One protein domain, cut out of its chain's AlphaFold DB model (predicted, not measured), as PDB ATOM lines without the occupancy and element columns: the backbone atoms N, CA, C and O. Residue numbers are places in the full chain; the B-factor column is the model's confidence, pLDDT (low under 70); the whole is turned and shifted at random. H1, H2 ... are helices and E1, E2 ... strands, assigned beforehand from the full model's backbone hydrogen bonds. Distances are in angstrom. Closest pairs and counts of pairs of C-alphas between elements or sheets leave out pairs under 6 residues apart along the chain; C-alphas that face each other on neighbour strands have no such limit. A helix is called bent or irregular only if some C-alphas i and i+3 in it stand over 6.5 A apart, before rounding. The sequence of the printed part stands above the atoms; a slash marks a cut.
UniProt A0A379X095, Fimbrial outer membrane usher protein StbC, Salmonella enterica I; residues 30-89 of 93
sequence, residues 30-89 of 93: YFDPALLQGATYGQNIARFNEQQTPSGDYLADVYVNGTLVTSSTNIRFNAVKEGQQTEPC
ATOM      1  N   TYR A  30     -45.019 -50.468  -6.818       85.31
ATOM      2  CA  TYR A  30     -45.067 -49.312  -5.928       85.31
ATOM      3  C   TYR A  30     -43.719 -49.090  -5.234       85.31
ATOM      4  O   TYR A  30     -43.183 -49.968  -4.557       85.31
ATOM      5  N   PHE A  31     -43.181 -47.887  -5.388       85.44
ATOM      6  CA  PHE A  31     -41.981 -47.383  -4.741       85.44
ATOM      7  C   PHE A  31     -42.346 -46.670  -3.437       85.44
ATOM      8  O   PHE A  31     -43.022 -45.637  -3.443       85.44
ATOM      9  N   ASP A  32     -41.856 -47.204  -2.318       86.62
ATOM     10  CA  ASP A  32     -42.009 -46.594  -0.999       86.62
ATOM     11  C   ASP A  32     -41.115 -45.336  -0.873       86.62
ATOM     12  O   ASP A  32     -39.884 -45.448  -0.937       86.62
ATOM     13  N   PRO A  33     -41.703 -44.137  -0.663       79.31
ATOM     14  CA  PRO A  33     -40.959 -42.891  -0.483       79.31
ATOM     15  C   PRO A  33     -39.953 -42.933   0.677       79.31
ATOM     16  O   PRO A  33     -38.941 -42.225   0.639       79.31
ATOM     17  N   ALA A  34     -40.214 -43.751   1.702       83.62
ATOM     18  CA  ALA A  34     -39.365 -43.858   2.883       83.62
ATOM     19  C   ALA A  34     -37.973 -44.427   2.560       83.62
ATOM     20  O   ALA A  34     -37.008 -44.109   3.256       83.62
ATOM     21  N   LEU A  35     -37.830 -45.201   1.478       83.62
ATOM     22  CA  LEU A  35     -36.563 -45.846   1.110       83.62
ATOM     23  C   LEU A  35     -35.438 -44.859   0.776       83.62
ATOM     24  O   LEU A  35     -34.269 -45.198   0.939       83.62
ATOM     25  N   LEU A  36     -35.771 -43.648   0.317       77.69
ATOM     26  CA  LEU A  36     -34.790 -42.598   0.012       77.69
ATOM     27  C   LEU A  36     -34.882 -41.395   0.963       77.69
ATOM     28  O   LEU A  36     -34.280 -40.349   0.699       77.69
ATOM     29  N   GLN A  37     -35.612 -41.517   2.074       69.62
ATOM     30  CA  GLN A  37     -35.754 -40.426   3.033       69.62
ATOM     31  C   GLN A  37     -34.392 -40.106   3.678       69.62
ATOM     32  O   GLN A  37     -33.811 -40.926   4.381       69.62
ATOM     33  N   GLY A  38     -33.863 -38.908   3.409       69.56
ATOM     34  CA  GLY A  38     -32.542 -38.465   3.882       69.56
ATOM     35  C   GLY A  38     -31.397 -38.618   2.872       69.56
ATOM     36  O   GLY A  38     -30.289 -38.155   3.144       69.56
ATOM     37  N   ALA A  39     -31.641 -39.198   1.693       72.06
ATOM     38  CA  ALA A  39     -30.678 -39.155   0.595       72.06
ATOM     39  C   ALA A  39     -30.602 -37.738  -0.008       72.06
ATOM     40  O   ALA A  39     -31.607 -37.042  -0.137       72.06
ATOM     41  N   THR A  40     -29.411 -37.317  -0.447       64.06
ATOM     42  CA  THR A  40     -29.187 -36.015  -1.118       64.06
ATOM     43  C   THR A  40     -29.909 -35.903  -2.470       64.06
ATOM     44  O   THR A  40     -30.013 -34.818  -3.039       64.06
ATOM     45  N   TYR A  41     -30.444 -37.012  -2.985       59.56
ATOM     46  CA  TYR A  41     -31.317 -37.041  -4.152       59.56
ATOM     47  C   TYR A  41     -32.700 -36.502  -3.765       59.56
ATOM     48  O   TYR A  41     -33.635 -37.255  -3.518       59.56
ATOM     49  N   GLY A  42     -32.826 -35.174  -3.712       55.69
ATOM     50  CA  GLY A  42     -34.055 -34.434  -3.395       55.69
ATOM     51  C   GLY A  42     -35.204 -34.582  -4.406       55.69
ATOM     52  O   GLY A  42     -36.043 -33.692  -4.502       55.69
ATOM     53  N   GLN A  43     -35.252 -35.674  -5.175       61.44
ATOM     54  CA  GLN A  43     -36.389 -36.028  -6.020       61.44
ATOM     55  C   GLN A  43     -37.043 -37.286  -5.458       61.44
ATOM     56  O   GLN A  43     -36.453 -38.364  -5.439       61.44
ATOM     57  N   ASN A  44     -38.267 -37.109  -4.970       67.94
ATOM     58  CA  ASN A  44     -39.048 -38.137  -4.308       67.94
ATOM     59  C   ASN A  44     -39.232 -39.353  -5.235       67.94
ATOM     60  O   ASN A  44     -39.824 -39.218  -6.306       67.94
ATOM     61  N   ILE A  45     -38.741 -40.529  -4.825       80.31
ATOM     62  CA  ILE A  45     -38.910 -41.796  -5.560       80.31
ATOM     63  C   ILE A  45     -40.391 -42.139  -5.774       80.31
ATOM     64  O   ILE A  45     -40.723 -42.825  -6.735       80.31
ATOM     65  N   ALA A  46     -41.288 -41.569  -4.958       80.25
ATOM     66  CA  ALA A  46     -42.734 -41.657  -5.140       80.25
ATOM     67  C   ALA A  46     -43.198 -41.259  -6.545       80.25
ATOM     68  O   ALA A  46     -44.199 -41.778  -7.019       80.25
ATOM     69  N   ARG A  47     -42.474 -40.367  -7.234       77.06
ATOM     70  CA  ARG A  47     -42.824 -39.941  -8.597       77.06
ATOM     71  C   ARG A  47     -42.802 -41.084  -9.613       77.06
ATOM     72  O   ARG A  47     -43.429 -40.976 -10.652       77.06
ATOM     73  N   PHE A  48     -42.060 -42.162  -9.345       80.38
ATOM     74  CA  PHE A  48     -42.035 -43.334 -10.224       80.38
ATOM     75  C   PHE A  48     -43.280 -44.215 -10.056       80.38
ATOM     76  O   PHE A  48     -43.479 -45.127 -10.851       80.38
ATOM     77  N   ASN A  49     -44.123 -43.929  -9.058       83.25
ATOM     78  CA  ASN A  49     -45.466 -44.504  -8.957       83.25
ATOM     79  C   ASN A  49     -46.422 -43.871  -9.977       83.25
ATOM     80  O   ASN A  49     -47.494 -44.408 -10.240       83.25
ATOM     81  N   GLU A  50     -46.048 -42.730 -10.559       79.38
ATOM     82  CA  GLU A  50     -46.784 -42.111 -11.650       79.38
ATOM     83  C   GLU A  50     -46.326 -42.725 -12.980       79.38
ATOM     84  O   GLU A  50     -45.136 -42.902 -13.233       79.38
ATOM     85  N   GLN A  51     -47.266 -43.012 -13.882       76.44
ATOM     86  CA  GLN A  51     -46.960 -43.567 -15.212       76.44
ATOM     87  C   GLN A  51     -46.380 -42.526 -16.191       76.44
ATOM     88  O   GLN A  51     -46.217 -42.805 -17.379       76.44
ATOM     89  N   GLN A  52     -46.108 -41.307 -15.726       78.12
ATOM     90  CA  GLN A  52     -45.711 -40.177 -16.558       78.12
ATOM     91  C   GLN A  52     -44.223 -39.870 -16.385       78.12
ATOM     92  O   GLN A  52     -43.676 -39.924 -15.287       78.12
ATOM     93  N   THR A  53     -43.553 -39.515 -17.482       80.38
ATOM     94  CA  THR A  53     -42.167 -39.046 -17.424       80.38
ATOM     95  C   THR A  53     -42.114 -37.678 -16.739       80.38
ATOM     96  O   THR A  53     -42.796 -36.761 -17.208       80.38
ATOM     97  N   PRO A  54     -41.308 -37.505 -15.672       83.06
ATOM     98  CA  PRO A  54     -41.168 -36.221 -14.992       83.06
ATOM     99  C   PRO A  54     -40.684 -35.104 -15.921       83.06
ATOM    100  O   PRO A  54     -40.065 -35.345 -16.956       83.06
ATOM    101  N   SER A  55     -40.933 -33.855 -15.531       88.31
ATOM    102  CA  SER A  55     -40.319 -32.714 -16.208       88.31
ATOM    103  C   SER A  55     -38.819 -32.656 -15.912       88.31
ATOM    104  O   SER A  55     -38.363 -33.037 -14.828       88.31
ATOM    105  N   GLY A  56     -38.039 -32.185 -16.882       89.50
ATOM    106  CA  GLY A  56     -36.585 -32.120 -16.760       89.50
ATOM    107  C   GLY A  56     -35.859 -32.128 -18.096       89.50
ATOM    108  O   GLY A  56     -36.474 -32.139 -19.159       89.50
ATOM    109  N   ASP A  57     -34.533 -32.107 -18.027       92.62
ATOM    110  CA  ASP A  57     -33.655 -32.225 -19.188       92.62
ATOM    111  C   ASP A  57     -33.267 -33.692 -19.402       92.62
ATOM    112  O   ASP A  57     -32.757 -34.352 -18.493       92.62
ATOM    113  N   TYR A  58     -33.485 -34.189 -20.616       92.88
ATOM    114  CA  TYR A  58     -33.210 -35.569 -21.006       92.88
ATOM    115  C   TYR A  58     -32.314 -35.605 -22.240       92.88
ATOM    116  O   TYR A  58     -32.440 -34.774 -23.138       92.88
ATOM    117  N   LEU A  59     -31.431 -36.600 -22.313       95.62
ATOM    118  CA  LEU A  59     -30.777 -36.965 -23.568       95.62
ATOM    119  C   LEU A  59     -31.722 -37.865 -24.362       95.62
ATOM    120  O   LEU A  59     -32.096 -38.934 -23.882       95.62
ATOM    121  N   ALA A  60     -32.109 -37.421 -25.555       93.75
ATOM    122  CA  ALA A  60     -33.081 -38.110 -26.392       93.75
ATOM    123  C   ALA A  60     -32.622 -38.205 -27.852       93.75
ATOM    124  O   ALA A  60     -31.983 -37.298 -28.393       93.75
ATOM    125  N   ASP A  61     -33.013 -39.299 -28.499       96.12
ATOM    126  CA  ASP A  61     -33.011 -39.425 -29.951       96.12
ATOM    127  C   ASP A  61     -34.351 -38.915 -30.491       96.12
ATOM    128  O   ASP A  61     -35.418 -39.325 -30.031       96.12
ATOM    129  N   VAL A  62     -34.310 -38.015 -31.471       93.75
ATOM    130  CA  VAL A  62     -35.510 -37.400 -32.045       93.75
ATOM    131  C   VAL A  62     -35.798 -38.029 -33.397       93.75
ATOM    132  O   VAL A  62     -35.009 -37.911 -34.339       93.75
ATOM    133  N   TYR A  63     -36.968 -38.650 -33.495       96.25
ATOM    134  CA  TYR A  63     -37.491 -39.231 -34.724       96.25
ATOM    135  C   TYR A  63     -38.651 -38.392 -35.256       96.25
ATOM    136  O   TYR A  63     -39.531 -37.986 -34.499       96.25
ATOM    137  N   VAL A  64     -38.689 -38.178 -36.570       95.62
ATOM    138  CA  VAL A  64     -39.825 -37.559 -37.270       95.62
ATOM    139  C   VAL A  64     -40.249 -38.508 -38.382       95.62
ATOM    140  O   VAL A  64     -39.427 -38.908 -39.204       95.62
ATOM    141  N   ASN A  65     -41.522 -38.916 -38.383       97.31
ATOM    142  CA  ASN A  65     -42.070 -39.901 -39.326       97.31
ATOM    143  C   ASN A  65     -41.220 -41.186 -39.425       97.31
ATOM    144  O   ASN A  65     -40.954 -41.692 -40.511       97.31
ATOM    145  N   GLY A  66     -40.738 -41.685 -38.282       96.88
ATOM    146  CA  GLY A  66     -39.917 -42.899 -38.201       96.88
ATOM    147  C   GLY A  66     -38.455 -42.737 -38.634       96.88
ATOM    148  O   GLY A  66     -37.698 -43.697 -38.548       96.88
ATOM    149  N   THR A  67     -38.029 -41.545 -39.056       97.44
ATOM    150  CA  THR A  67     -36.636 -41.270 -39.435       97.44
ATOM    151  C   THR A  67     -35.916 -40.537 -38.310       97.44
ATOM    152  O   THR A  67     -36.434 -39.548 -37.793       97.44
ATOM    153  N   LEU A  68     -34.720 -41.001 -37.943       96.50
ATOM    154  CA  LEU A  68     -33.861 -40.325 -36.971       96.50
ATOM    155  C   LEU A  68     -33.380 -38.985 -37.548       96.50
ATOM    156  O   LEU A  68     -32.683 -38.959 -38.560       96.50
ATOM    157  N   VAL A  69     -33.745 -37.879 -36.900       95.19
ATOM    158  CA  VAL A  69     -33.355 -36.519 -37.315       95.19
ATOM    159  C   VAL A  69     -32.152 -36.024 -36.520       95.19
ATOM    160  O   VAL A  69     -31.279 -35.348 -37.061       95.19
ATOM    161  N   THR A  70     -32.091 -36.357 -35.233       94.00
ATOM    162  CA  THR A  70     -30.935 -36.067 -34.383       94.00
ATOM    163  C   THR A  70     -30.829 -37.109 -33.283       94.00
ATOM    164  O   THR A  70     -31.847 -37.591 -32.792       94.00
ATOM    165  N   SER A  71     -29.606 -37.445 -32.889       95.44
ATOM    166  CA  SER A  71     -29.338 -38.411 -31.825       95.44
ATOM    167  C   SER A  71     -28.720 -37.734 -30.613       95.44
ATOM    168  O   SER A  71     -27.994 -36.747 -30.761       95.44
ATOM    169  N   SER A  72     -29.018 -38.271 -29.430       93.50
ATOM    170  CA  SER A  72     -28.418 -37.893 -28.151       93.50
ATOM    171  C   SER A  72     -28.405 -36.376 -27.911       93.50
ATOM    172  O   SER A  72     -27.415 -35.812 -27.436       93.50
ATOM    173  N   THR A  73     -29.502 -35.698 -28.253       93.75
ATOM    174  CA  THR A  73     -29.644 -34.260 -28.018       93.75
ATOM    175  C   THR A  73     -30.291 -34.012 -26.664       93.75
ATOM    176  O   THR A  73     -31.170 -34.757 -26.238       93.75
ATOM    177  N   ASN A  74     -29.866 -32.951 -25.984       95.00
ATOM    178  CA  ASN A  74     -30.513 -32.525 -24.752       95.00
ATOM    179  C   ASN A  74     -31.852 -31.844 -25.093       95.00
ATOM    180  O   ASN A  74     -31.858 -30.848 -25.820       95.00
ATOM    181  N   ILE A  75     -32.963 -32.404 -24.609       93.94
ATOM    182  CA  ILE A  75     -34.323 -31.873 -24.753       93.94
ATOM    183  C   ILE A  75     -34.918 -31.648 -23.362       93.94
ATOM    184  O   ILE A  75     -34.965 -32.559 -22.534       93.94
ATOM    185  N   ARG A  76     -35.440 -30.440 -23.140       93.50
ATOM    186  CA  ARG A  76     -36.237 -30.080 -21.963       93.50
ATOM    187  C   ARG A  76     -37.672 -30.569 -22.152       93.50
ATOM    188  O   ARG A  76     -38.332 -30.140 -23.094       93.50
ATOM    189  N   PHE A  77     -38.174 -31.385 -21.237       92.25
ATOM    190  CA  PHE A  77     -39.582 -31.766 -21.144       92.25
ATOM    191  C   PHE A  77     -40.263 -30.951 -20.046       92.25
ATOM    192  O   PHE A  77     -39.813 -30.948 -18.898       92.25
ATOM    193  N   ASN A  78     -41.345 -30.259 -20.391       90.56
ATOM    194  CA  ASN A  78     -42.103 -29.423 -19.463       90.56
ATOM    195  C   ASN A  78     -43.457 -30.069 -19.160       90.56
ATOM    196  O   ASN A  78     -44.076 -30.670 -20.035       90.56
ATOM    197  N   ALA A  79     -43.933 -29.920 -17.925       85.94
ATOM    198  CA  ALA A  79     -45.302 -30.292 -17.588       85.94
ATOM    199  C   ALA A  79     -46.272 -29.272 -18.198       85.94
ATOM    200  O   ALA A  79     -46.098 -28.067 -18.010       85.94
ATOM    201  N   VAL A  80     -47.294 -29.752 -18.909       80.56
ATOM    202  CA  VAL A  80     -48.354 -28.891 -19.460       80.56
ATOM    203  C   VAL A  80     -49.246 -28.362 -18.327       80.56
ATOM    204  O   VAL A  80     -49.624 -27.190 -18.330       80.56
ATOM    205  N   LYS A  81     -49.531 -29.216 -17.329       74.75
ATOM    206  CA  LYS A  81     -50.161 -28.931 -16.022       74.75
ATOM    207  C   LYS A  81     -49.682 -29.963 -14.989       74.75
ATOM    208  O   LYS A  81     -49.147 -31.001 -15.374       74.75
ATOM    209  N   GLU A  82     -49.889 -29.712 -13.694       65.88
ATOM    210  CA  GLU A  82     -49.618 -30.717 -12.650       65.88
ATOM    211  C   GLU A  82     -50.404 -32.014 -12.917       65.88
ATOM    212  O   GLU A  82     -51.611 -31.977 -13.169       65.88
ATOM    213  N   GLY A  83     -49.706 -33.156 -12.901       64.12
ATOM    214  CA  GLY A  83     -50.279 -34.486 -13.151       64.12
ATOM    215  C   GLY A  83     -50.608 -34.806 -14.617       64.12
ATOM    216  O   GLY A  83     -51.297 -35.796 -14.882       64.12
ATOM    217  N   GLN A  84     -50.171 -33.980 -15.573       70.19
ATOM    218  CA  GLN A  84     -50.321 -34.245 -17.007       70.19
ATOM    219  C   GLN A  84     -49.001 -34.653 -17.664       70.19
ATOM    220  O   GLN A  84     -47.922 -34.218 -17.257       70.19
ATOM    221  N   GLN A  85     -49.126 -35.442 -18.738       81.62
ATOM    222  CA  GLN A  85     -48.013 -35.869 -19.579       81.62
ATOM    223  C   GLN A  85     -47.139 -34.674 -19.976       81.62
ATOM    224  O   GLN A  85     -47.634 -33.604 -20.337       81.62
ATOM    225  N   THR A  86     -45.826 -34.864 -19.886       89.31
ATOM    226  CA  THR A  86     -44.851 -33.844 -20.249       89.31
ATOM    227  C   THR A  86     -44.690 -33.743 -21.762       89.31
ATOM    228  O   THR A  86     -44.786 -34.735 -22.487       89.31
ATOM    229  N   GLU A  87     -44.423 -32.531 -22.240       91.75
ATOM    230  CA  GLU A  87     -44.210 -32.237 -23.656       91.75
ATOM    231  C   GLU A  87     -42.789 -31.705 -23.898       91.75
ATOM    232  O   GLU A  87     -42.247 -30.975 -23.057       91.75
ATOM    233  N   PRO A  88     -42.160 -32.049 -25.039       93.31
ATOM    234  CA  PRO A  88     -40.820 -31.582 -25.367       93.31
ATOM    235  C   PRO A  88     -40.828 -30.109 -25.800       93.31
ATOM    236  O   PRO A  88     -41.589 -29.694 -26.673       93.31
ATOM    237  N   CYS A  89     -39.909 -29.318 -25.251       91.94
ATOM    238  CA  CYS A  89     -39.612 -27.969 -25.718       91.94
ATOM    239  C   CYS A  89     -38.621 -28.045 -26.884       91.94
ATOM    240  O   CYS A  89     -37.407 -28.152 -26.686       91.94
TER     241      CYS A  89
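This is residues 30 to 89 of the 93 residues of the protein "Fimbrial outer membrane usher protein StbC" of Salmonella enterica I (UniProt A0A379X095). A long, bent hairpin of two strands, E1 and E2, is widened by the short strand E3 into a strongly twisted sheet at one end of an elongated model, and two very short helices, H1 and H2, make a small loop-rich head at the other end. Residues 50 to 55 join the head to the sheet, and neither helix covers a face of it. The printed part has 60 residues with two named helices and three named strands, in the order H1, H2, E1, E2, E3; the sheet's order is E1, E2, E3, all antiparallel, and the class is mixed, helices and strands. The whole is loose, with a radius of gyration of the C-alphas of 14.6 A, and the C-alphas span 42 by 23 by 19 A.

The sheet is a meander, each strand the antiparallel neighbour of the one before: E1, residues 56 to 64, E2, residues 67 to 79, and E3, residues 86 to 89. E1 and E3 are edge strands and E2 is the inner one. E1 and E2 form a hairpin, with 142 degrees between their directions; N 58 and O 75 are 2.9 A apart and N 62 and O 70 2.8 A, both within hydrogen-bond range. E1 bends by 73 degrees at residue 59, and E2 bends by 91 degrees at residue 72. E2 and E3 form a second hairpin, at 118 degrees, with N 87 and O 78 within hydrogen-bond range at 2.9 A. H2, residues 45 to 49, is not on the sheet, and it is apart from E2 and E3. H1, residues 33 to 36, is not on the sheet either and is apart from its three strands. H1 and H2 only just touch, with 3 pairs of C-alphas within 8 A; the closest C-alphas, those of Pro 33 and Ala 46, are 5.1 A apart. H1 is too short for an O i to N i+4 pair, while H2 has 0 of 1 such pairs within hydrogen-bond range but 2 of 2 O i to N i+3 pairs.

E2 is the longest strand, 25.9 A from C-alpha 67 to C-alpha 79. E1 measures 21.5 A, beginning at C-alpha 56, (-36.585, -32.120, -16.760). E3 measures 9.6 A and ends at C-alpha 89, (-39.612, -27.969, -25.718). H2 measures 7.9 A. H1 measures 6.2 A, beginning at C-alpha 33, (-40.959, -42.891, -0.483).

The C-alphas farthest apart, those of Gly 38 and Asn 65, are 44.3 A apart. The printed part has no cut. The link E1 to E2 is tight; the other links are short. Mean pLDDT of the printed part is 84.2, with residues 37 to 38, 40 to 44 and 82 to 83 under 70.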